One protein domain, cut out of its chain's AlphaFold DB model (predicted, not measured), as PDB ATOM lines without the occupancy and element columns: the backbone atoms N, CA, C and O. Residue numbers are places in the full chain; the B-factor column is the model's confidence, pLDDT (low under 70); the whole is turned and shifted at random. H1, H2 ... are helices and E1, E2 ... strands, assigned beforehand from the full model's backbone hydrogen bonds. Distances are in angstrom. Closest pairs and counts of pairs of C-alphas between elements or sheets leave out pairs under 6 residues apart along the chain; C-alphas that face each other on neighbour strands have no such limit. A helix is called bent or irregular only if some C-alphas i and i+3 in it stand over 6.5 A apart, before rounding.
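AT A GLANCE: This is residues 4 to 190 of the 190 residues of an uncharacterized protein of Ignicoccus islandicus DSM 13165 (UniProt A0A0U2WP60). Look first at a larger lobe, where two small three-stranded sheets, E1 E2 E3 and E4 E6 E5, are covered by helices H3 and H2, with H4 packed on these, H5 packed on H4, and H1 on the other face of E4 E6 E5. From H4, H6 reaches toward a smaller lobe with the hairpin E7 and E8, and residues 177 to 190, with H7, stick out as a tail. The printed part has 187 residues, with seven named helices and eight named strands in the order E1 E2 E3 E4 H1 E5 H2 E6 H3 H4 H5 H6 E7 E8 H7; E1 E2 E3 is antiparallel, E4 E6 E5 parallel. The class is mixed, and the whole is compact, with a radius of gyration of the C-alphas of 18.6 A and spans of 59 by 44 by 28 A.

IN THESE COORDINATES: Find C-alpha 4 at (166.723, 170.220, 150.145), where E1, residues 4 to 9, begins; E2 is 12 to 17, E3 22 to 24. Next come E4, 26 to 28, H1, 35 to 41, E5, 44 to 46, H2, 50 to 59, and E6, 64 to 66. H3, 70 to 85, runs 24.1 A and is only just irregular: C-alphas 81 and 84 are 6.9 A apart. H4 is 88 to 97, H5 100 to 107, H6 130 to 141 with 17.8 A, E7 149 to 151, E8 157 to 159. H7, 177 to 188 with 16.6 A, ends at C-alpha 188, (145.675, 123.300, 162.329).

HOW THE PARTS SIT: E1 E2 E3 is a meander, each strand the antiparallel neighbour of the one before; look for N 6 and O 14 at 2.8 A, N 15 and O 24 at 2.9 A. H3 runs across it at a height over the sheet of 9.5 A, closest at C-alphas His 7 and Pro 84, 5.6 A. In E4 E6 E5, N 65 and O 26 are 2.9 A apart, N 66 and O 45 2.8 A. H2 and H3 are on the same face, H1 on the opposite face. H4, the hub, touches H2, H3, H5 and H6; C-alphas Cys 96 and Gly 102 of H4 and H5 are closest, 4.1 A. In the hairpin E7 and E8, N 150 and O 158 are 2.8 A apart. Every O i to N i+4 pair is within hydrogen-bond range in H2, H4, H5 and H7; H1 has 2 of 3, H3 10 of 12, H6 7 of 8.

THE WHOLE: The C-alphas farthest apart, Ser 40 and Arg 190, are 63.8 A apart. The printed part has no cut; links H5 to H6 and E8 to H7 are long. Mean pLDDT of the printed part is 85.1; look for values under 70 at, among them, residues 114 to 117 and 141 to 147.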
ATOM      1  N   SER A   4     167.757 170.791 151.018       90.25
ATOM      2  CA  SER A   4     166.723 170.220 150.145       90.25
ATOM      3  C   SER A   4     165.897 169.174 150.884       90.25
ATOM      4  O   SER A   4     166.464 168.231 151.435       90.25
ATOM      5  N   ILE A   5     164.571 169.313 150.863       87.25
ATOM      6  CA  ILE A   5     163.640 168.331 151.431       87.25
ATOM      7  C   ILE A   5     163.515 167.156 150.453       87.25
ATOM      8  O   ILE A   5     163.200 167.365 149.282       87.25
ATOM      9  N   LYS A   6     163.774 165.932 150.929       86.06
ATOM     10  CA  LYS A   6     163.591 164.689 150.160       86.06
ATOM     11  C   LYS A   6     162.200 164.105 150.372       86.06
ATOM     12  O   LYS A   6     161.494 163.830 149.411       86.06
ATOM     13  N   HIS A   7     161.829 163.915 151.636       82.38
ATOM     14  CA  HIS A   7     160.574 163.293 152.047       82.38
ATOM     15  C   HIS A   7     160.078 163.916 153.350       82.38
ATOM     16  O   HIS A   7     160.844 164.530 154.090       82.38
ATOM     17  N   ALA A   8     158.796 163.739 153.639       79.75
ATOM     18  CA  ALA A   8     158.181 164.223 154.861       79.75
ATOM     19  C   ALA A   8     157.089 163.255 155.312       79.75
ATOM     20  O   ALA A   8     156.300 162.786 154.497       79.75
ATOM     21  N   GLN A   9     157.034 162.993 156.612       76.81
ATOM     22  CA  GLN A   9     155.948 162.273 157.260       76.81
ATOM     23  C   GLN A   9     155.636 162.987 158.568       76.81
ATOM     24  O   GLN A   9     156.435 162.918 159.487       76.81
ATOM     25  N   CYS A  10     154.487 163.671 158.611       70.75
ATOM     26  CA  CYS A  10     153.931 164.390 159.766       70.75
ATOM     27  C   CYS A  10     154.964 164.919 160.782       70.75
ATOM     28  O   CYS A  10     155.389 164.184 161.666       70.75
ATOM     29  N   GLY A  11     155.367 166.185 160.632       66.69
ATOM     30  CA  GLY A  11     156.388 166.845 161.457       66.69
ATOM     31  C   GLY A  11     157.825 166.327 161.268       66.69
ATOM     32  O   GLY A  11     158.752 167.136 161.276       66.69
ATOM     33  N   ALA A  12     158.032 165.040 160.952       78.94
ATOM     34  CA  ALA A  12     159.343 164.507 160.585       78.94
ATOM     35  C   ALA A  12     159.679 164.810 159.115       78.94
ATOM     36  O   ALA A  12     159.056 164.298 158.180       78.94
ATOM     37  N   LEU A  13     160.696 165.647 158.909       83.69
ATOM     38  CA  LEU A  13     161.172 166.065 157.591       83.69
ATOM     39  C   LEU A  13     162.537 165.444 157.310       83.69
ATOM     40  O   LEU A  13     163.503 165.756 158.003       83.69
ATOM     41  N   LEU A  14     162.620 164.624 156.262       87.94
ATOM     42  CA  LEU A  14     163.895 164.154 155.740       87.94
ATOM     43  C   LEU A  14     164.502 165.234 154.840       87.94
ATOM     44  O   LEU A  14     164.023 165.484 153.730       87.94
ATOM     45  N   MET A  15     165.565 165.869 155.318       92.06
ATOM     46  CA  MET A  15     166.244 166.974 154.646       92.06
ATOM     47  C   MET A  15     167.711 166.645 154.418       92.06
ATOM     48  O   MET A  15     168.349 166.041 155.269       92.06
ATOM     49  N   VAL A  16     168.272 167.093 153.299       93.25
ATOM     50  CA  VAL A  16     169.714 167.022 153.042       93.25
ATOM     51  C   VAL A  16     170.316 168.406 153.162       93.25
ATOM     52  O   VAL A  16     169.906 169.330 152.457       93.25
ATOM     53  N   VAL A  17     171.316 168.526 154.027       92.81
ATOM     54  CA  VAL A  17     172.116 169.731 154.214       92.81
ATOM     55  C   VAL A  17     173.362 169.613 153.342       92.81
ATOM     56  O   VAL A  17     174.341 168.966 153.717       92.81
ATOM     57  N   LYS A  18     173.323 170.211 152.147       90.62
ATOM     58  CA  LYS A  18     174.341 169.999 151.101       90.62
ATOM     59  C   LYS A  18     175.734 170.442 151.538       90.62
ATOM     60  O   LYS A  18     176.695 169.714 151.321       90.62
ATOM     61  N   ASP A  19     175.821 171.588 152.212       91.56
ATOM     62  CA  ASP A  19     177.091 172.183 152.657       91.56
ATOM     63  C   ASP A  19     177.824 171.331 153.707       91.56
ATOM     64  O   ASP A  19     179.022 171.500 153.923       91.56
ATOM     65  N   LEU A  20     177.091 170.455 154.400       89.75
ATOM     66  CA  LEU A  20     177.607 169.578 155.452       89.75
ATOM     67  C   LEU A  20     177.639 168.107 155.041       89.75
ATOM     68  O   LEU A  20     178.225 167.299 155.753       89.75
ATOM     69  N   ASN A  21     177.014 167.762 153.913       91.06
ATOM     70  CA  ASN A  21     176.800 166.389 153.471       91.06
ATOM     71  C   ASN A  21     176.152 165.501 154.557       91.06
ATOM     72  O   ASN A  21     176.588 164.374 154.792       91.06
ATOM     73  N   VAL A  22     175.114 166.019 155.229       92.44
ATOM     74  CA  VAL A  22     174.341 165.278 156.243       92.44
ATOM     75  C   VAL A  22     172.854 165.233 155.905       92.44
ATOM     76  O   VAL A  22     172.324 166.141 155.258       92.44
ATOM     77  N   GLU A  23     172.177 164.185 156.374       93.56
ATOM     78  CA  GLU A  23     170.720 164.059 156.322       93.56
ATOM     79  C   GLU A  23     170.128 164.300 157.712       93.56
ATOM     80  O   GLU A  23     170.648 163.788 158.696       93.56
ATOM     81  N   LEU A  24     169.057 165.087 157.785       93.25
ATOM     82  CA  LEU A  24     168.265 165.340 158.986       93.25
ATOM     83  C   LEU A  24     166.907 164.630 158.857       93.25
ATOM     84  O   LEU A  24     166.383 164.600 157.748       93.25
ATOM     85  N   PRO A  25     166.308 164.125 159.949       94.56
ATOM     86  CA  PRO A  25     166.823 164.230 161.305       94.56
ATOM     87  C   PRO A  25     168.024 163.315 161.570       94.56
ATOM     88  O   PRO A  25     168.193 162.300 160.903       94.56
ATOM     89  N   LEU A  26     168.876 163.682 162.529       95.75
ATOM     90  CA  LEU A  26     170.053 162.883 162.894       95.75
ATOM     91  C   LEU A  26     170.323 162.912 164.394       95.75
ATOM     92  O   LEU A  26     169.943 163.854 165.086       95.75
ATOM     93  N   ALA A  27     171.026 161.892 164.881       97.44
ATOM     94  CA  ALA A  27     171.507 161.826 166.252       97.44
ATOM     95  C   ALA A  27     173.040 161.774 166.293       97.44
ATOM     96  O   ALA A  27     173.656 160.895 165.679       97.44
ATOM     97  N   ILE A  28     173.644 162.698 167.037       96.94
ATOM     98  CA  ILE A  28     175.098 162.843 167.189       96.94
ATOM     99  C   ILE A  28     175.494 162.893 168.657       96.94
ATOM    100  O   ILE A  28     174.691 163.205 169.538       96.94
ATOM    101  N   TYR A  29     176.769 162.608 168.904       96.44
ATOM    102  CA  TYR A  29     177.356 162.812 170.217       96.44
ATOM    103  C   TYR A  29     177.465 164.310 170.538       96.44
ATOM    104  O   TYR A  29     177.720 165.110 169.635       96.44
ATOM    105  N   PRO A  30     177.368 164.713 171.818       94.56
ATOM    106  CA  PRO A  30     177.601 166.101 172.225       94.56
ATOM    107  C   PRO A  30     179.001 166.637 171.878       94.56
ATOM    108  O   PRO A  30     179.215 167.850 171.894       94.56
ATOM    109  N   THR A  31     179.949 165.741 171.596       95.12
ATOM    110  CA  THR A  31     181.332 166.029 171.194       95.12
ATOM    111  C   THR A  31     181.539 166.060 169.679       95.12
ATOM    112  O   THR A  31     182.669 166.246 169.230       95.12
ATOM    113  N   ASP A  32     180.491 165.846 168.880       95.88
ATOM    114  CA  ASP A  32     180.601 165.847 167.424       95.88
ATOM    115  C   ASP A  32     181.017 167.240 166.910       95.88
ATOM    116  O   ASP A  32     180.417 168.244 167.312       95.88
ATOM    117  N   PRO A  33     182.021 167.339 166.016       95.44
ATOM    118  CA  PRO A  33     182.518 168.623 165.520       95.44
ATOM    119  C   PRO A  33     181.469 169.426 164.739       95.44
ATOM    120  O   PRO A  33     181.629 170.633 164.564       95.44
ATOM    121  N   LEU A  34     180.395 168.790 164.258       93.38
ATOM    122  CA  LEU A  34     179.303 169.467 163.562       93.38
ATOM    123  C   LEU A  34     178.248 170.041 164.510       93.38
ATOM    124  O   LEU A  34     177.400 170.804 164.045       93.38
ATOM    125  N   ARG A  35     178.289 169.722 165.813       95.12
ATOM    126  CA  ARG A  35     177.263 170.109 166.794       95.12
ATOM    127  C   ARG A  35     176.928 171.597 166.741       95.12
ATOM    128  O   ARG A  35     175.772 171.939 166.521       95.12
ATOM    129  N   ASP A  36     177.914 172.470 166.926       94.56
ATOM    130  CA  ASP A  36     177.663 173.913 167.047       94.56
ATOM    131  C   ASP A  36     177.095 174.496 165.749       94.56
ATOM    132  O   ASP A  36     176.200 175.344 165.759       94.56
ATOM    133  N   LYS A  37     177.565 173.986 164.606       94.50
ATOM    134  CA  LYS A  37     177.093 174.404 163.284       94.50
ATOM    135  C   LYS A  37     175.680 173.901 162.985       94.50
ATOM    136  O   LYS A  37     174.912 174.597 162.337       94.50
ATOM    137  N   LEU A  38     175.327 172.706 163.452       94.25
ATOM    138  CA  LEU A  38     173.982 172.162 163.300       94.25
ATOM    139  C   LEU A  38     172.991 172.841 164.248       94.25
ATOM    140  O   LEU A  38     171.917 173.234 163.811       94.25
ATOM    141  N   CYS A  39     173.356 173.035 165.514       95.19
ATOM    142  CA  CYS A  39     172.461 173.599 166.527       95.19
ATOM    143  C   CYS A  39     172.298 175.123 166.460       95.19
ATOM    144  O   CYS A  39     171.417 175.662 167.123       95.19
ATOM    145  N   SER A  40     173.121 175.825 165.677       94.81
ATOM    146  CA  SER A  40     172.903 177.245 165.358       94.81
ATOM    147  C   SER A  40     171.870 177.455 164.249       94.81
ATOM    148  O   SER A  40     171.209 178.489 164.220       94.81
ATOM    149  N   GLU A  41     171.705 176.476 163.358       93.81
ATOM    150  CA  GLU A  41     170.831 176.568 162.180       93.81
ATOM    151  C   GLU A  41     169.543 175.747 162.334       93.81
ATOM    152  O   GLU A  41     168.523 176.054 161.717       93.81
ATOM    153  N   PHE A  42     169.577 174.698 163.156       94.44
ATOM    154  CA  PHE A  42     168.488 173.748 163.336       94.44
ATOM    155  C   PHE A  42     168.173 173.525 164.814       94.44
ATOM    156  O   PHE A  42     169.013 173.718 165.693       94.44
ATOM    157  N   LYS A  43     166.948 173.069 165.098       95.50
ATOM    158  CA  LYS A  43     166.522 172.795 166.472       95.50
ATOM    159  C   LYS A  43     167.223 171.545 167.005       95.50
ATOM    160  O   LYS A  43     167.127 170.473 166.399       95.50
ATOM    161  N   CYS A  44     167.874 171.675 168.155       96.75
ATOM    162  CA  CYS A  44     168.528 170.576 168.855       96.75
ATOM    163  C   CYS A  44     167.824 170.262 170.174       96.75
ATOM    164  O   CYS A  44     167.412 171.173 170.890       96.75
ATOM    165  N   ILE A  45     167.760 168.979 170.518       97.38
ATOM    166  CA  ILE A  45     167.352 168.504 171.843       97.38
ATOM    167  C   ILE A  45     168.407 167.550 172.393       97.38
ATOM    168  O   ILE A  45     169.010 166.796 171.633       97.38
ATOM    169  N   GLU A  46     168.625 167.572 173.704       97.75
ATOM    170  CA  GLU A  46     169.462 166.589 174.387       97.75
ATOM    171  C   GLU A  46     168.582 165.545 175.070       97.75
ATOM    172  O   GLU A  46     167.725 165.880 175.885       97.75
ATOM    173  N   THR A  47     168.774 164.272 174.729       97.12
ATOM    174  CA  THR A  47     168.102 163.160 175.411       97.12
ATOM    175  C   THR A  47     168.867 161.854 175.211       97.12
ATOM    176  O   THR A  47     169.544 161.634 174.205       97.12
ATOM    177  N   ASN A  48     168.754 160.956 176.186       97.00
ATOM    178  CA  ASN A  48     169.234 159.576 176.089       97.00
ATOM    179  C   ASN A  48     168.078 158.564 175.992       97.00
ATOM    180  O   ASN A  48     168.329 157.360 175.997       97.00
ATOM    181  N   SER A  49     166.833 159.042 175.882       97.31
ATOM    182  CA  SER A  49     165.631 158.224 175.714       97.31
ATOM    183  C   SER A  49     165.267 158.101 174.229       97.31
ATOM    184  O   SER A  49     164.987 159.117 173.583       97.31
ATOM    185  N   PRO A  50     165.223 156.879 173.661       97.44
ATOM    186  CA  PRO A  50     164.807 156.680 172.274       97.44
ATOM    187  C   PRO A  50     163.399 157.213 172.002       97.44
ATOM    188  O   PRO A  50     163.183 157.864 170.987       97.44
ATOM    189  N   CYS A  51     162.444 156.991 172.912       96.94
ATOM    190  CA  CYS A  51     161.076 157.481 172.731       96.94
ATOM    191  C   CYS A  51     161.019 159.016 172.690       96.94
ATOM    192  O   CYS A  51     160.409 159.575 171.782       96.94
ATOM    193  N   GLU A  52     161.703 159.703 173.613       97.44
ATOM    194  CA  GLU A  52     161.710 161.172 173.644       97.44
ATOM    195  C   GLU A  52     162.323 161.767 172.383       97.44
ATOM    196  O   GLU A  52     161.756 162.688 171.798       97.44
ATOM    197  N   ALA A  53     163.445 161.199 171.934       97.06
ATOM    198  CA  ALA A  53     164.097 161.599 170.697       97.06
ATOM    199  C   ALA A  53     163.135 161.487 169.508       97.06
ATOM    200  O   ALA A  53     162.920 162.453 168.781       97.06
ATOM    201  N   LEU A  54     162.520 160.318 169.331       96.06
ATOM    202  CA  LEU A  54     161.637 160.048 168.199       96.06
ATOM    203  C   LEU A  54     160.361 160.896 168.226       96.06
ATOM    204  O   LEU A  54     159.944 161.389 167.180       96.06
ATOM    205  N   VAL A  55     159.764 161.108 169.401       94.88
ATOM    206  CA  VAL A  55     158.589 161.979 169.554       94.88
ATOM    207  C   VAL A  55     158.940 163.435 169.246       94.88
ATOM    208  O   VAL A  55     158.195 164.081 168.514       94.88
ATOM    209  N   ALA A  56     160.075 163.944 169.736       94.44
ATOM    210  CA  ALA A  56     160.515 165.313 169.454       94.44
ATOM    211  C   ALA A  56     160.769 165.536 167.953       94.44
ATOM    212  O   ALA A  56     160.374 166.560 167.392       94.44
ATOM    213  N   LEU A  57     161.377 164.555 167.280       93.56
ATOM    214  CA  LEU A  57     161.563 164.586 165.829       93.56
ATOM    215  C   LEU A  57     160.226 164.540 165.080       93.56
ATOM    216  O   LEU A  57     160.036 165.273 164.113       93.56
ATOM    217  N   LEU A  58     159.291 163.703 165.532       90.88
ATOM    218  CA  LEU A  58     157.974 163.572 164.915       90.88
ATOM    219  C   LEU A  58     157.113 164.827 165.100       90.88
ATOM    220  O   LEU A  58     156.361 165.186 164.207       90.88
ATOM    221  N   ARG A  59     157.245 165.530 166.226       89.56
ATOM    222  CA  ARG A  59     156.578 166.818 166.470       89.56
ATOM    223  C   ARG A  59     157.196 167.989 165.704       89.56
ATOM    224  O   ARG A  59     156.571 169.037 165.589       89.56
ATOM    225  N   GLY A  60     158.408 167.828 165.171       88.12
ATOM    226  CA  GLY A  60     159.183 168.941 164.615       88.12
ATOM    227  C   GLY A  60     159.769 169.872 165.690       88.12
ATOM    228  O   GLY A  60     160.168 171.008 165.392       88.12
ATOM    229  N   ASP A  61     159.841 169.395 166.937       91.56
ATOM    230  CA  ASP A  61     160.482 170.087 168.061       91.56
ATOM    231  C   ASP A  61     162.009 170.050 167.932       91.56
ATOM    232  O   ASP A  61     162.697 170.961 168.390       91.56
ATOM    233  N   ALA A  62     162.537 169.033 167.249       93.69
ATOM    234  CA  ALA A  62     163.952 168.888 166.957       93.69
ATOM    235  C   ALA A  62     164.192 168.446 165.508       93.69
ATOM    236  O   ALA A  62     163.388 167.745 164.895       93.69
ATOM    237  N   ASN A  63     165.349 168.824 164.977       94.19
ATOM    238  CA  ASN A  63     165.937 168.239 163.773       94.19
ATOM    239  C   ASN A  63     167.178 167.406 164.121       94.19
ATOM    240  O   ASN A  63     167.541 166.499 163.377       94.19
ATOM    241  N   VAL A  64     167.835 167.715 165.242       96.75
ATOM    242  CA  VAL A  64     169.055 167.049 165.696       96.75
ATOM    243  C   VAL A  64     168.884 166.606 167.142       96.75
ATOM    244  O   VAL A  64     168.437 167.374 167.994       96.75
ATOM    245  N   VAL A  65     169.269 165.368 167.424       98.06
ATOM    246  CA  VAL A  65     169.276 164.806 168.774       98.06
ATOM    247  C   VAL A  65     170.719 164.697 169.255       98.06
ATOM    248  O   VAL A  65     171.537 163.997 168.658       98.06
ATOM    249  N   LEU A  66     171.036 165.395 170.339       98.12
ATOM    250  CA  LEU A  66     172.298 165.265 171.051       98.12
ATOM    251  C   LEU A  66     172.151 164.138 172.070       98.12
ATOM    252  O   LEU A  66     171.272 164.175 172.931       98.12
ATOM    253  N   THR A  67     172.978 163.107 171.952       97.69
ATOM    254  CA  THR A  67     172.846 161.914 172.790       97.69
ATOM    255  C   THR A  67     174.179 161.214 172.994       97.69
ATOM    256  O   THR A  67     174.998 161.123 172.081       97.69
ATOM    257  N   SER A  68     174.385 160.665 174.188       97.19
ATOM    258  CA  SER A  68     175.498 159.752 174.468       97.19
ATOM    259  C   SER A  68     175.085 158.283 174.309       97.19
ATOM    260  O   SER A  68     175.927 157.391 174.396       97.19
ATOM    261  N   SER A  69     173.797 158.017 174.055       97.25
ATOM    262  CA  SER A  69     173.237 156.675 173.912       97.25
ATOM    263  C   SER A  69     173.310 156.177 172.468       97.25
ATOM    264  O   SER A  69     172.744 156.774 171.550       97.25
ATOM    265  N   ASN A  70     173.952 155.024 172.259       96.75
ATOM    266  CA  ASN A  70     173.931 154.364 170.952       96.75
ATOM    267  C   ASN A  70     172.517 153.893 170.567       96.75
ATOM    268  O   ASN A  70     172.183 153.859 169.389       96.75
ATOM    269  N   GLU A  71     171.672 153.575 171.550       96.62
ATOM    270  CA  GLU A  71     170.293 153.143 171.305       96.62
ATOM    271  C   GLU A  71     169.450 154.261 170.681       96.62
ATOM    272  O   GLU A  71     168.705 154.014 169.734       96.62
ATOM    273  N   VAL A  72     169.617 155.503 171.148       98.06
ATOM    274  CA  VAL A  72     168.960 156.673 170.545       98.06
ATOM    275  C   VAL A  72     169.424 156.863 169.105       98.06
ATOM    276  O   VAL A  72     168.603 157.104 168.222       98.06
ATOM    277  N   ARG A  73     170.728 156.715 168.844       97.81
ATOM    278  CA  ARG A  73     171.283 156.863 167.492       97.81
ATOM    279  C   ARG A  73     170.714 155.840 166.517       97.81
ATOM    280  O   ARG A  73     170.293 156.220 165.425       97.81
ATOM    281  N   GLU A  74     170.659 154.572 166.917       97.44
ATOM    282  CA  GLU A  74     170.059 153.523 166.092       97.44
ATOM    283  C   GLU A  74     168.557 153.748 165.897       97.44
ATOM    284  O   GLU A  74     168.071 153.612 164.778       97.44
ATOM    285  N   ALA A  75     167.829 154.182 166.930       97.31
ATOM    286  CA  ALA A  75     166.401 154.470 166.813       97.31
ATOM    287  C   ALA A  75     166.112 155.629 165.840       97.31
ATOM    288  O   ALA A  75     165.227 155.516 164.992       97.31
ATOM    289  N   VAL A  76     166.879 156.726 165.911       97.12
ATOM    290  CA  VAL A  76     166.744 157.860 164.976       97.12
ATOM    291  C   VAL A  76     167.086 157.430 163.551       97.12
ATOM    292  O   VAL A  76     166.338 157.740 162.626       97.12
ATOM    293  N   LYS A  77     168.161 156.660 163.359       96.56
ATOM    294  CA  LYS A  77     168.538 156.115 162.046       96.56
ATOM    295  C   LYS A  77     167.450 155.203 161.467       96.56
ATOM    296  O   LYS A  77     167.137 155.296 160.279       96.56
ATOM    297  N   GLU A  78     166.863 154.348 162.300       95.81
ATOM    298  CA  GLU A  78     165.749 153.473 161.933       95.81
ATOM    299  C   GLU A  78     164.542 154.302 161.477       95.81
ATOM    300  O   GLU A  78     164.069 154.125 160.354       95.81
ATOM    301  N   MET A  79     164.110 155.284 162.276       94.31
ATOM    302  CA  MET A  79     163.015 156.192 161.918       94.31
ATOM    303  C   MET A  79     163.276 156.914 160.591       94.31
ATOM    304  O   MET A  79     162.401 156.908 159.726       94.31
ATOM    305  N   VAL A  80     164.471 157.483 160.401       93.38
ATOM    306  CA  VAL A  80     164.875 158.187 159.168       93.38
ATOM    307  C   VAL A  80     164.717 157.299 157.939       93.38
ATOM    308  O   VAL A  80     164.149 157.733 156.938       93.38
ATOM    309  N   SER A  81     165.156 156.041 158.024       92.44
ATOM    310  CA  SER A  81     165.048 155.085 156.916       92.44
ATOM    311  C   SER A  81     163.599 154.742 156.545       92.44
ATOM    312  O   SER A  81     163.327 154.330 155.417       92.44
ATOM    313  N   LEU A  82     162.660 154.945 157.475       91.06
ATOM    314  CA  LEU A  82     161.244 154.641 157.303       91.06
ATOM    315  C   LEU A  82     160.390 155.843 156.889       91.06
ATOM    316  O   LEU A  82     159.253 155.632 156.455       91.06
ATOM    317  N   ILE A  83     160.911 157.075 156.976       88.62
ATOM    318  CA  ILE A  83     160.207 158.286 156.513       88.62
ATOM    319  C   ILE A  83     159.799 158.164 155.032       88.62
ATOM    320  O   ILE A  83     158.621 158.378 154.741       88.62
ATOM    321  N   PRO A  84     160.687 157.779 154.084       86.25
ATOM    322  CA  PRO A  84     160.342 157.711 152.659       86.25
ATOM    323  C   PRO A  84     159.184 156.769 152.342       86.25
ATOM    324  O   PRO A  84     158.475 156.975 151.365       86.25
ATOM    325  N   ILE A  85     158.983 155.739 153.169       84.75
ATOM    326  CA  ILE A  85     157.951 154.719 152.957       84.75
ATOM    327  C   ILE A  85     156.753 154.862 153.902       84.75
ATOM    328  O   ILE A  85     155.947 153.938 154.001       84.75
ATOM    329  N   GLY A  86     156.625 155.981 154.619       82.94
ATOM    330  CA  GLY A  86     155.464 156.246 155.471       82.94
ATOM    331  C   GLY A  86     155.400 155.411 156.757       82.94
ATOM    332  O   GLY A  86     154.331 155.303 157.361       82.94
ATOM    333  N   ARG A  87     156.509 154.804 157.205       86.75
ATOM    334  CA  ARG A  87     156.538 153.897 158.371       86.75
ATOM    335  C   ARG A  87     157.198 154.496 159.618       86.75
ATOM    336  O   ARG A  87     157.314 153.796 160.620       86.75
ATOM    337  N   ALA A  88     157.561 155.781 159.620       90.44
ATOM    338  CA  ALA A  88     158.201 156.418 160.779       90.44
ATOM    339  C   ALA A  88     157.350 156.311 162.061       90.44
ATOM    340  O   ALA A  88     157.881 156.045 163.140       90.44
ATOM    341  N   PHE A  89     156.018 156.418 161.938       90.38
ATOM    342  CA  PHE A  89     155.092 156.235 163.060       90.38
ATOM    343  C   PHE A  89     155.224 154.875 163.749       90.38
ATOM    344  O   PHE A  89     155.090 154.817 164.964       90.38
ATOM    345  N   GLN A  90     155.500 153.796 163.007       89.75
ATOM    346  CA  GLN A  90     155.595 152.453 163.588       89.75
ATOM    347  C   GLN A  90     156.777 152.326 164.545       89.75
ATOM    348  O   GLN A  90     156.651 151.692 165.589       89.75
ATOM    349  N   VAL A  91     157.917 152.928 164.202       92.75
ATOM    350  CA  VAL A  91     159.111 152.883 165.057       92.75
ATOM    351  C   VAL A  91     158.910 153.725 166.303       92.75
ATOM    352  O   VAL A  91     159.247 153.269 167.391       92.75
ATOM    353  N   VAL A  92     158.298 154.906 166.170       93.62
ATOM    354  CA  VAL A  92     157.925 155.737 167.326       93.62
ATOM    355  C   VAL A  92     156.993 154.950 168.254       93.62
ATOM    356  O   VAL A  92     157.265 154.842 169.447       93.62
ATOM    357  N   ASP A  93     155.945 154.339 167.694       93.12
ATOM    358  CA  ASP A  93     154.964 153.543 168.435       93.12
ATOM    359  C   ASP A  93     155.636 152.382 169.187       93.12
ATOM    360  O   ASP A  93     155.513 152.255 170.405       93.12
ATOM    361  N   TYR A  94     156.436 151.578 168.479       93.44
ATOM    362  CA  TYR A  94     157.161 150.450 169.059       93.44
ATOM    363  C   TYR A  94     158.087 150.886 170.199       93.44
ATOM    364  O   TYR A  94     158.002 150.344 171.300       93.44
ATOM    365  N   ARG A  95     158.946 151.887 169.968       94.31
ATOM    366  CA  ARG A  95     159.946 152.334 170.951       94.31
ATOM    367  C   ARG A  95     159.302 152.963 172.184       94.31
ATOM    368  O   ARG A  95     159.791 152.750 173.291       94.31
ATOM    369  N   CYS A  96     158.202 153.693 172.021       94.75
ATOM    370  CA  CYS A  96     157.511 154.323 173.141       94.75
ATOM    371  C   CYS A  96     156.704 153.333 173.992       94.75
ATOM    372  O   CYS A  96     156.630 153.501 175.207       94.75
ATOM    373  N   ARG A  97     156.183 152.245 173.417       92.81
ATOM    374  CA  ARG A  97     155.454 151.217 174.186       92.81
ATOM    375  C   ARG A  97     156.321 150.368 175.107       92.81
ATOM    376  O   ARG A  97     155.787 149.695 175.984       92.81
ATOM    377  N   MET A  98     157.641 150.399 174.940       90.12
ATOM    378  CA  MET A  98     158.567 149.617 175.767       90.12
ATOM    379  C   MET A  98     158.659 150.119 177.216       90.12
ATOM    380  O   MET A  98     159.237 149.436 178.059       90.12
ATOM    381  N   THR A  99     158.117 151.305 177.526       90.38
ATOM    382  CA  THR A  99     158.195 151.914 178.861       90.38
ATOM    383  C   THR A  99     156.874 152.579 179.251       90.38
ATOM    384  O   THR A  99     156.144 153.072 178.394       90.38
ATOM    385  N   SER A 100     156.577 152.651 180.554       91.56
ATOM    386  CA  SER A 100     155.383 153.354 181.052       91.56
ATOM    387  C   SER A 100     155.400 154.846 180.705       91.56
ATOM    388  O   SER A 100     154.382 155.384 180.288       91.56
ATOM    389  N   HIS A 101     156.569 155.488 180.809       92.69
ATOM    390  CA  HIS A 101     156.765 156.888 180.414       92.69
ATOM    391  C   HIS A 101     156.465 157.098 178.928       92.69
ATOM    392  O   HIS A 101     155.707 157.988 178.562       92.69
ATOM    393  N   GLY A 102     156.972 156.226 178.053       93.44
ATOM    394  CA  GLY A 102     156.687 156.321 176.624       93.44
ATOM    395  C   GLY A 102     155.206 156.102 176.284       93.44
ATOM    396  O   GLY A 102     154.683 156.778 175.401       93.44
ATOM    397  N   LEU A 103     154.487 155.247 177.022       93.00
ATOM    398  CA  LEU A 103     153.026 155.140 176.894       93.00
ATOM    399  C   LEU A 103     152.314 156.443 177.278       93.00
ATOM    400  O   LEU A 103     151.354 156.831 176.613       93.00
ATOM    401  N   GLU A 104     152.764 157.133 178.327       93.69
ATOM    402  CA  GLU A 104     152.237 158.454 178.688       93.69
ATOM    403  C   GLU A 104     152.552 159.507 177.620       93.69
ATOM    404  O   GLU A 104     151.697 160.336 177.309       93.69
ATOM    405  N   MET A 105     153.731 159.443 176.996       93.62
ATOM    406  CA  MET A 105     154.071 160.317 175.872       93.62
ATOM    407  C   MET A 105     153.152 160.095 174.669       93.62
ATOM    408  O   MET A 105     152.712 161.073 174.073       93.62
ATOM    409  N   LEU A 106     152.831 158.840 174.331       92.19
ATOM    410  CA  LEU A 106     151.890 158.523 173.249       92.19
ATOM    411  C   LEU A 106     150.474 159.022 173.559       92.19
ATOM    412  O   LEU A 106     149.826 159.591 172.688       92.19
ATOM    413  N   LYS A 107     150.005 158.879 174.804       89.50
ATOM    414  CA  LYS A 107     148.686 159.390 175.228       89.50
ATOM    415  C   LYS A 107     148.565 160.906 175.105       89.50
ATOM    416  O   LYS A 107     147.499 161.405 174.768       89.50
ATOM    417  N   ASN A 108     149.650 161.620 175.395       89.25
ATOM    418  CA  ASN A 108     149.717 163.078 175.319       89.25
ATOM    419  C   ASN A 108     150.308 163.563 173.991       89.25
ATOM    420  O   ASN A 108     150.742 164.715 173.897       89.25
ATOM    421  N   LEU A 109     150.416 162.684 172.991       88.44
ATOM    422  CA  LEU A 109     150.979 163.035 171.703       88.44
ATOM    423  C   LEU A 109     150.019 163.977 170.979       88.44
ATOM    424  O   LEU A 109     148.809 163.808 171.000       88.44
ATOM    425  N   GLU A 110     150.576 164.983 170.321       83.50
ATOM    426  CA  GLU A 110     149.833 165.897 169.462       83.50
ATOM    427  C   GLU A 110     150.725 166.160 168.265       83.50
ATOM    428  O   GLU A 110     151.899 166.498 168.439       83.50
ATOM    429  N   LEU A 111     150.190 165.926 167.069       82.88
ATOM    430  CA  LEU A 111     150.917 166.073 165.820       82.88
ATOM    431  C   LEU A 111     150.106 166.904 164.838       82.88
ATOM    432  O   LEU A 111     148.925 166.632 164.602       82.88
ATOM    433  N   GLU A 112     150.775 167.858 164.205       73.31
ATOM    434  CA  GLU A 112     150.249 168.574 163.054       73.31
ATOM    435  C   GLU A 112     150.752 167.912 161.777       73.31
ATOM    436  O   GLU A 112     151.927 168.002 161.415       73.31
ATOM    437  N   CYS A 113     149.851 167.228 161.073       73.94
ATOM    438  CA  CYS A 113     150.220 166.544 159.847       73.94
ATOM    439  C   CYS A 113     149.784 167.330 158.598       73.94
ATOM    440  O   CYS A 113     148.583 167.538 158.365       73.94
ATOM    441  N   PRO A 114     150.729 167.739 157.736       66.19
ATOM    442  CA  PRO A 114     150.410 168.190 156.389       66.19
ATOM    443  C   PRO A 114     149.774 167.063 155.567       66.19
ATOM    444  O   PRO A 114     149.854 165.880 155.912       66.19
ATOM    445  N   ASP A 115     149.114 167.447 154.480       61.62
ATOM    446  CA  ASP A 115     148.419 166.528 153.585       61.62
ATOM    447  C   ASP A 115     149.418 165.740 152.725       61.62
ATOM    448  O   ASP A 115     149.717 166.104 151.595       61.62
ATOM    449  N   TYR A 116     149.960 164.658 153.282       63.97
ATOM    450  CA  TYR A 116     150.845 163.745 152.562       63.97
ATOM    451  C   TYR A 116     150.089 162.500 152.093       63.97
ATOM    452  O   TYR A 116     149.219 161.991 152.798       63.97
ATOM    453  N   SER A 117     150.419 162.003 150.905       63.59
ATOM    454  CA  SER A 117     150.095 160.641 150.477       63.59
ATOM    455  C   SER A 117     151.349 159.787 150.620       63.59
ATOM    456  O   SER A 117     152.384 160.149 150.063       63.59
ATOM    457  N   TYR A 118     151.275 158.684 151.361       71.38
ATOM    458  CA  TYR A 118     152.386 157.738 151.489       71.38
ATOM    459  C   TYR A 118     152.163 156.535 150.566       71.38
ATOM    460  O   TYR A 118     151.036 156.067 150.423       71.38
ATOM    461  N   ASP A 119     153.244 155.999 149.995       69.56
ATOM    462  CA  ASP A 119     153.207 154.858 149.061       69.56
ATOM    463  C   ASP A 119     152.782 153.531 149.714       69.56
ATOM    464  O   ASP A 119     152.488 152.545 149.034       69.56
ATOM    465  N   ARG A 120     152.798 153.470 151.048       75.62
ATOM    466  CA  ARG A 120     152.433 152.290 151.834       75.62
ATOM    467  C   ARG A 120     151.182 152.558 152.654       75.62
ATOM    468  O   ARG A 120     150.914 153.685 153.070       75.62
ATOM    469  N   ALA A 121     150.494 151.464 152.964       74.56
ATOM    470  CA  ALA A 121     149.404 151.474 153.918       74.56
ATOM    471  C   ALA A 121     149.858 151.999 155.287       74.56
ATOM    472  O   ALA A 121     150.963 151.710 155.763       74.56
ATOM    473  N   LEU A 122     148.980 152.783 155.904       83.06
ATOM    474  CA  LEU A 122     149.187 153.370 157.212       83.06
ATOM    475  C   LEU A 122     148.894 152.313 158.277       83.06
ATOM    476  O   LEU A 122     147.774 151.821 158.401       83.06
ATOM    477  N   PHE A 123     149.914 151.973 159.055       85.25
ATOM    478  CA  PHE A 123     149.769 151.019 160.144       85.25
ATOM    479  C   PHE A 123     149.247 151.685 161.409       85.25
ATOM    480  O   PHE A 123     149.741 152.741 161.812       85.25
ATOM    481  N   ILE A 124     148.281 151.038 162.050       85.88
ATOM    482  CA  ILE A 124     147.647 151.485 163.287       85.88
ATOM    483  C   ILE A 124     147.613 150.284 164.218       85.88
ATOM    484  O   ILE A 124     146.875 149.341 163.948       85.88
ATOM    485  N   ALA A 125     148.406 150.303 165.288       81.56
ATOM    486  CA  ALA A 125     148.359 149.255 166.299       81.56
ATOM    487  C   ALA A 125     147.061 149.343 167.110       81.56
ATOM    488  O   ALA A 125     146.372 148.339 167.277       81.56
ATOM    489  N   ASP A 126     146.735 150.547 167.579       79.06
ATOM    490  CA  ASP A 126     145.518 150.882 168.319       79.06
ATOM    491  C   ASP A 126     145.272 152.408 168.290       79.06
ATOM    492  O   ASP A 126     145.883 153.138 167.507       79.06
ATOM    493  N   GLU A 127     144.364 152.895 169.138       78.56
ATOM    494  CA  GLU A 127     143.992 154.312 169.252       78.56
ATOM    495  C   GLU A 127     145.124 155.248 169.715       78.56
ATOM    496  O   GLU A 127     145.033 156.453 169.489       78.56
ATOM    497  N   LEU A 128     146.196 154.716 170.317       84.56
ATOM    498  CA  LEU A 128     147.364 155.485 170.767       84.56
ATOM    499  C   LEU A 128     148.465 155.573 169.705       84.56
ATOM    500  O   LEU A 128     149.458 156.276 169.908       84.56
ATOM    501  N   SER A 129     148.343 154.846 168.590       87.56
ATOM    502  CA  SER A 129     149.356 154.893 167.538       87.56
ATOM    503  C   SER A 129     149.504 156.322 166.992       87.56
ATOM    504  O   SER A 129     148.501 156.941 166.630       87.56
ATOM    505  N   PRO A 130     150.732 156.841 166.801       87.88
ATOM    506  CA  PRO A 130     150.954 158.177 166.235       87.88
ATOM    507  C   PRO A 130     150.258 158.414 164.884       87.88
ATOM    508  O   PRO A 130     149.856 159.531 164.560       87.88
ATOM    509  N   SER A 131     150.059 157.350 164.105       86.88
ATOM    510  CA  SER A 131     149.324 157.364 162.839       86.88
ATOM    511  C   SER A 131     147.852 157.775 162.974       86.88
ATOM    512  O   SER A 131     147.291 158.308 162.016       86.88
ATOM    513  N   ILE A 132     147.230 157.616 164.145       82.38
ATOM    514  CA  ILE A 132     145.863 158.084 164.416       82.38
ATOM    515  C   ILE A 132     145.772 159.609 164.309       82.38
ATOM    516  O   ILE A 132     144.797 160.124 163.763       82.38
ATOM    517  N   HIS A 133     146.800 160.354 164.724       80.06
ATOM    518  CA  HIS A 133     146.799 161.819 164.622       80.06
ATOM    519  C   HIS A 133     146.758 162.301 163.168       80.06
ATOM    520  O   HIS A 133     146.092 163.295 162.854       80.06
ATOM    521  N   PHE A 134     147.398 161.560 162.258       79.25
ATOM    522  CA  PHE A 134     147.303 161.808 160.821       79.25
ATOM    523  C   PHE A 134     145.865 161.623 160.315       79.25
ATOM    524  O   PHE A 134     145.345 162.484 159.604       79.25
ATOM    525  N   LEU A 135     145.190 160.553 160.747       80.19
ATOM    526  CA  LEU A 135     143.794 160.281 160.394       80.19
ATOM    527  C   LEU A 135     142.839 161.326 160.957       80.19
ATOM    528  O   LEU A 135     142.002 161.839 160.223       80.19
ATOM    529  N   ILE A 136     142.975 161.679 162.236       76.44
ATOM    530  CA  ILE A 136     142.118 162.677 162.882       76.44
ATOM    531  C   ILE A 136     142.289 164.037 162.211       76.44
ATOM    532  O   ILE A 136     141.296 164.715 161.974       76.44
ATOM    533  N   THR A 137     143.510 164.441 161.858       75.00
ATOM    534  CA  THR A 137     143.739 165.710 161.145       75.00
ATOM    535  C   THR A 137     143.050 165.709 159.779       75.00
ATOM    536  O   THR A 137     142.388 166.686 159.422       75.00
ATOM    537  N   LYS A 138     143.129 164.594 159.040       74.19
ATOM    538  CA  LYS A 138     142.405 164.399 157.773       74.19
ATOM    539  C   LYS A 138     140.886 164.442 157.969       74.19
ATOM    540  O   LYS A 138     140.206 165.142 157.228       74.19
ATOM    541  N   LEU A 139     140.365 163.769 158.997       75.00
ATOM    542  CA  LEU A 139     138.940 163.774 159.347       75.00
ATOM    543  C   LEU A 139     138.453 165.164 159.764       75.00
ATOM    544  O   LEU A 139     137.396 165.581 159.313       75.00
ATOM    545  N   LYS A 140     139.223 165.901 160.576       73.88
ATOM    546  CA  LYS A 140     138.928 167.287 160.977       73.88
ATOM    547  C   LYS A 140     138.837 168.205 159.762       73.88
ATOM    548  O   LYS A 140     137.901 168.982 159.657       73.88
ATOM    549  N   ARG A 141     139.757 168.079 158.803       65.75
ATOM    550  CA  ARG A 141     139.675 168.812 157.526       65.75
ATOM    551  C   ARG A 141     138.479 168.369 156.677       65.75
ATOM    552  O   ARG A 141     137.892 169.190 155.982       65.75
ATOM    553  N   ALA A 142     138.095 167.098 156.768       62.66
ATOM    554  CA  ALA A 142     136.920 166.531 156.114       62.66
ATOM    555  C   ALA A 142     135.601 166.735 156.894       62.66
ATOM    556  O   ALA A 142     134.572 166.247 156.435       62.66
ATOM    557  N   GLN A 143     135.580 167.478 158.016       55.00
ATOM    558  CA  GLN A 143     134.372 167.773 158.823       55.00
ATOM    559  C   GLN A 143     133.264 168.523 158.064       55.00
ATOM    560  O   GLN A 143     132.199 168.768 158.617       55.00
ATOM    561  N   LEU A 144     133.485 168.850 156.793       52.66
ATOM    562  CA  LEU A 144     132.449 169.303 155.869       52.66
ATOM    563  C   LEU A 144     131.532 168.165 155.377       52.66
ATOM    564  O   LEU A 144     130.555 168.437 154.687       52.66
ATOM    565  N   ILE A 145     131.828 166.902 155.704       56.81
ATOM    566  CA  ILE A 145     131.020 165.740 155.322       56.81
ATOM    567  C   ILE A 145     130.115 165.355 156.503       56.81
ATOM    568  O   ILE A 145     130.481 164.530 157.343       56.81
ATOM    569  N   GLU A 146     128.932 165.967 156.587       58.47
ATOM    570  CA  GLU A 146     127.840 165.463 157.428       58.47
ATOM    571  C   GLU A 146     127.354 164.112 156.871       58.47
ATOM    572  O   GLU A 146     127.086 163.991 155.674       58.47
ATOM    573  N   GLY A 147     127.250 163.074 157.708       68.50
ATOM    574  CA  GLY A 147     126.792 161.763 157.241       68.50
ATOM    575  C   GLY A 147     126.920 160.619 158.247       68.50
ATOM    576  O   GLY A 147     127.415 160.783 159.362       68.50
ATOM    577  N   GLU A 148     126.456 159.439 157.826       79.31
ATOM    578  CA  GLU A 148     126.612 158.181 158.563       79.31
ATOM    579  C   GLU A 148     128.097 157.864 158.794       79.31
ATOM    580  O   GLU A 148     128.925 158.003 157.889       79.31
ATOM    581  N   LYS A 149     128.436 157.399 160.001       82.69
ATOM    582  CA  LYS A 149     129.777 156.904 160.328       82.69
ATOM    583  C   LYS A 149     129.846 155.389 160.159       82.69
ATOM    584  O   LYS A 149     128.908 154.673 160.500       82.69
ATOM    585  N   LEU A 150     130.987 154.910 159.687       81.38
ATOM    586  CA  LEU A 150     131.335 153.503 159.569       81.38
ATOM    587  C   LEU A 150     132.544 153.204 160.460       81.38
ATOM    588  O   LEU A 150     133.528 153.942 160.461       81.38
ATOM    589  N   LYS A 151     132.472 152.110 161.220       80.44
ATOM    590  CA  LYS A 151     133.585 151.623 162.036       80.44
ATOM    591  C   LYS A 151     134.487 150.725 161.190       80.44
ATOM    592  O   LYS A 151     134.012 149.743 160.625       80.44
ATOM    593  N   ILE A 152     135.773 151.049 161.112       75.00
ATOM    594  CA  ILE A 152     136.790 150.256 160.407       75.00
ATOM    595  C   ILE A 152     137.582 149.358 161.372       75.00
ATOM    596  O   ILE A 152     137.517 149.521 162.590       75.00
ATOM    597  N   ASN A 153     138.353 148.408 160.830       69.94
ATOM    598  CA  ASN A 153     138.982 147.306 161.577       69.94
ATOM    599  C   ASN A 153     139.904 147.718 162.746       69.94
ATOM    600  O   ASN A 153     140.076 146.929 163.666       69.94
ATOM    601  N   CYS A 154     140.478 148.927 162.761       70.62
ATOM    602  CA  CYS A 154     141.258 149.438 163.907       70.62
ATOM    603  C   CYS A 154     140.397 150.033 165.033       70.62
ATOM    604  O   CYS A 154     140.930 150.645 165.951       70.62
ATOM    605  N   GLY A 155     139.070 149.919 164.960       71.50
ATOM    606  CA  GLY A 155     138.161 150.541 165.920       71.50
ATOM    607  C   GLY A 155     137.900 152.030 165.672       71.50
ATOM    608  O   GLY A 155     137.131 152.624 166.423       71.50
ATOM    609  N   LEU A 156     138.475 152.614 164.616       76.81
ATOM    610  CA  LEU A 156     138.247 154.002 164.207       76.81
ATOM    611  C   LEU A 156     136.873 154.154 163.531       76.81
ATOM    612  O   LEU A 156     136.465 153.303 162.740       76.81
ATOM    613  N   GLU A 157     136.179 155.259 163.797       81.00
ATOM    614  CA  GLU A 157     134.957 155.644 163.084       81.00
ATOM    615  C   GLU A 157     135.260 156.712 162.027       81.00
ATOM    616  O   GLU A 157     135.840 157.754 162.341       81.00
ATOM    617  N   ILE A 158     134.837 156.474 160.785       81.19
ATOM    618  CA  ILE A 158     135.036 157.391 159.655       81.19
ATOM    619  C   ILE A 158     133.705 157.700 158.953       81.19
ATOM    620  O   ILE A 158     132.827 156.840 158.928       81.19
ATOM    621  N   PRO A 159     133.520 158.897 158.373       82.31
ATOM    622  CA  PRO A 159     132.390 159.189 157.495       82.31
ATOM    623  C   PRO A 159     132.305 158.218 156.310       82.31
ATOM    624  O   PRO A 159     133.315 157.916 155.668       82.31
ATOM    625  N   LYS A 160     131.088 157.767 155.996       81.69
ATOM    626  CA  LYS A 160     130.788 156.949 154.814       81.69
ATOM    627  C   LYS A 160     131.150 157.707 153.530       81.69
ATOM    628  O   LYS A 160     130.857 158.892 153.401       81.69
ATOM    629  N   GLY A 161     131.787 157.026 152.586       80.00
ATOM    630  CA  GLY A 161     132.373 157.582 151.366       80.00
ATOM    631  C   GLY A 161     133.889 157.806 151.447       80.00
ATOM    632  O   GLY A 161     134.543 157.875 150.407       80.00
ATOM    633  N   LEU A 162     134.476 157.878 152.650       82.12
ATOM    634  CA  LEU A 162     135.928 158.012 152.810       82.12
ATOM    635  C   LEU A 162     136.666 156.671 152.801       82.12
ATOM    636  O   LEU A 162     137.881 156.675 152.637       82.12
ATOM    637  N   GLU A 163     135.978 155.532 152.905       81.56
ATOM    638  CA  GLU A 163     136.587 154.196 152.942       81.56
ATOM    639  C   GLU A 163     137.417 153.853 151.699       81.56
ATOM    640  O   GLU A 163     138.337 153.043 151.779       81.56
ATOM    641  N   VAL A 164     137.125 154.480 150.558       83.12
ATOM    642  CA  VAL A 164     137.889 154.313 149.310       83.12
ATOM    643  C   VAL A 164     139.007 155.349 149.154       83.12
ATOM    644  O   VAL A 164     139.909 155.168 148.334       83.12
ATOM    645  N   ALA A 165     138.993 156.415 149.955       80.31
ATOM    646  CA  ALA A 165     139.971 157.490 149.897       80.31
ATOM    647  C   ALA A 165     141.207 157.178 150.750       80.31
ATOM    648  O   ALA A 165     141.121 156.619 151.842       80.31
ATOM    649  N   TYR A 166     142.378 157.597 150.273       77.88
ATOM    650  CA  TYR A 166     143.595 157.554 151.076       77.88
ATOM    651  C   TYR A 166     143.503 158.553 152.248       77.88
ATOM    652  O   TYR A 166     143.076 159.692 152.032       77.88
ATOM    653  N   PRO A 167     143.953 158.204 153.470       80.25
ATOM    654  CA  PRO A 167     144.609 156.948 153.877       80.25
ATOM    655  C   PRO A 167     143.674 155.797 154.277       80.25
ATOM    656  O   PRO A 167     144.156 154.696 154.521       80.25
ATOM    657  N   PHE A 168     142.362 156.015 154.361       81.94
ATOM    658  CA  PHE A 168     141.410 155.044 154.917       81.94
ATOM    659  C   PHE A 168     141.269 153.756 154.100       81.94
ATOM    660  O   PHE A 168     141.034 152.698 154.679       81.94
ATOM    661  N   SER A 169     141.479 153.817 152.784       81.75
ATOM    662  CA  SER A 169     141.487 152.635 151.915       81.75
ATOM    663  C   SER A 169     142.731 151.760 152.063       81.75
ATOM    664  O   SER A 169     142.766 150.638 151.559       81.75
ATOM    665  N   GLN A 170     143.761 152.256 152.752       84.12
ATOM    666  CA  GLN A 170     145.046 151.586 152.924       84.12
ATOM    667  C   GLN A 170     145.463 151.601 154.395       84.12
ATOM    668  O   GLN A 170     146.489 152.175 154.759       84.12
ATOM    669  N   LEU A 171     144.660 150.967 155.248       85.06
ATOM    670  CA  LEU A 171     144.970 150.807 156.666       85.06
ATOM    671  C   LEU A 171     145.409 149.380 156.972       85.06
ATOM    672  O   LEU A 171     144.750 148.411 156.597       85.06
ATOM    673  N   GLU A 172     146.523 149.260 157.687       86.56
ATOM    674  CA  GLU A 172     146.995 147.998 158.244       86.56
ATOM    675  C   GLU A 172     146.726 147.984 159.747       86.56
ATOM    676  O   GLU A 172     147.412 148.654 160.521       86.56
ATOM    677  N   CYS A 173     145.733 147.200 160.156       82.75
ATOM    678  CA  CYS A 173     145.357 147.029 161.555       82.75
ATOM    679  C   CYS A 173     145.744 145.608 161.989       82.75
ATOM    680  O   CYS A 173     145.340 144.648 161.318       82.75
ATOM    681  N   PRO A 174     146.521 145.417 163.070       75.38
ATOM    682  CA  PRO A 174     146.775 144.085 163.586       75.38
ATOM    683  C   PRO A 174     145.452 143.477 164.060       75.38
ATOM    684  O   PRO A 174     144.680 144.108 164.778       75.38
ATOM    685  N   LYS A 175     145.195 142.231 163.656       70.50
ATOM    686  CA  LYS A 175     144.061 141.460 164.175       70.50
ATOM    687  C   LYS A 175     144.212 141.271 165.679       70.50
ATOM    688  O   LYS A 175     145.338 141.125 166.175       70.50
ATOM    689  N   SER A 176     143.085 141.212 166.386       65.44
ATOM    690  CA  SER A 176     143.101 140.931 167.821       65.44
ATOM    691  C   SER A 176     143.792 139.587 168.091       65.44
ATOM    692  O   SER A 176     143.801 138.691 167.242       65.44
ATOM    693  N   TYR A 177     144.385 139.419 169.277       64.00
ATOM    694  CA  TYR A 177     145.011 138.143 169.644       64.00
ATOM    695  C   TYR A 177     144.030 136.968 169.510       64.00
ATOM    696  O   TYR A 177     144.413 135.902 169.036       64.00
ATOM    697  N   GLU A 178     142.760 137.191 169.850       66.06
ATOM    698  CA  GLU A 178     141.678 136.212 169.734       66.06
ATOM    699  C   GLU A 178     141.377 135.836 168.280       66.06
ATOM    700  O   GLU A 178     141.209 134.655 167.975       66.06
ATOM    701  N   GLU A 179     141.350 136.807 167.364       73.06
ATOM    702  CA  GLU A 179     141.192 136.541 165.931       73.06
ATOM    703  C   GLU A 179     142.388 135.777 165.365       73.06
ATOM    704  O   GLU A 179     142.199 134.801 164.637       73.06
ATOM    705  N   ARG A 180     143.618 136.151 165.748       72.06
ATOM    706  CA  ARG A 180     144.828 135.416 165.341       72.06
ATOM    707  C   ARG A 180     144.808 133.976 165.852       72.06
ATOM    708  O   ARG A 180     145.081 133.058 165.084       72.06
ATOM    709  N   LEU A 181     144.446 133.774 167.121       70.75
ATOM    710  CA  LEU A 181     144.311 132.450 167.733       70.75
ATOM    711  C   LEU A 181     143.262 131.604 167.017       70.75
ATOM    712  O   LEU A 181     143.528 130.446 166.704       70.75
ATOM    713  N   ARG A 182     142.082 132.169 166.731       76.19
ATOM    714  CA  ARG A 182     141.036 131.468 165.975       76.19
ATOM    715  C   ARG A 182     141.570 131.014 164.621       76.19
ATOM    716  O   ARG A 182     141.417 129.847 164.278       76.19
ATOM    717  N   GLU A 183     142.238 131.891 163.878       80.75
ATOM    718  CA  GLU A 183     142.795 131.558 162.564       80.75
ATOM    719  C   GLU A 183     143.887 130.482 162.622       80.75
ATOM    720  O   GLU A 183     143.911 129.594 161.767       80.75
ATOM    721  N   GLU A 184     144.766 130.512 163.625       79.19
ATOM    722  CA  GLU A 184     145.776 129.466 163.823       79.19
ATOM    723  C   GLU A 184     145.162 128.116 164.215       79.19
ATOM    724  O   GLU A 184     145.587 127.081 163.697       79.19
ATOM    725  N   ILE A 185     144.140 128.112 165.078       75.94
ATOM    726  CA  ILE A 185     143.400 126.898 165.450       75.94
ATOM    727  C   ILE A 185     142.708 126.310 164.214       75.94
ATOM    728  O   ILE A 185     142.868 125.125 163.931       75.94
ATOM    729  N   PHE A 186     142.006 127.131 163.426       75.69
ATOM    730  CA  PHE A 186     141.339 126.678 162.201       75.69
ATOM    731  C   PHE A 186     142.316 126.174 161.133       75.69
ATOM    732  O   PHE A 186     141.990 125.225 160.421       75.69
ATOM    733  N   LYS A 187     143.517 126.758 161.023       80.44
ATOM    734  CA  LYS A 187     144.568 126.267 160.117       80.44
ATOM    735  C   LYS A 187     145.128 124.908 160.525       80.44
ATOM    736  O   LYS A 187     145.488 124.146 159.642       80.44
ATOM    737  N   LYS A 188     145.212 124.608 161.825       73.94
ATOM    738  CA  LYS A 188     145.675 123.300 162.329       73.94
ATOM    739  C   LYS A 188     144.612 122.200 162.250       73.94
ATOM    740  O   LYS A 188     144.948 121.031 162.395       73.94
ATOM    741  N   LEU A 189     143.345 122.574 162.067       66.06
ATOM    742  CA  LEU A 189     142.215 121.655 161.901       66.06
ATOM    743  C   LEU A 189     141.926 121.309 160.425       66.06
ATOM    744  O   LEU A 189     140.998 120.546 160.160       66.06
ATOM    745  N   ARG A 190     142.691 121.873 159.480       51.78
ATOM    746  CA  ARG A 190     142.714 121.509 158.054       51.78
ATOM    747  C   ARG A 190     143.995 120.753 157.729       51.78
ATOM    748  O   ARG A 190     143.924 119.921 156.802       51.78
TER     749      ARG A 190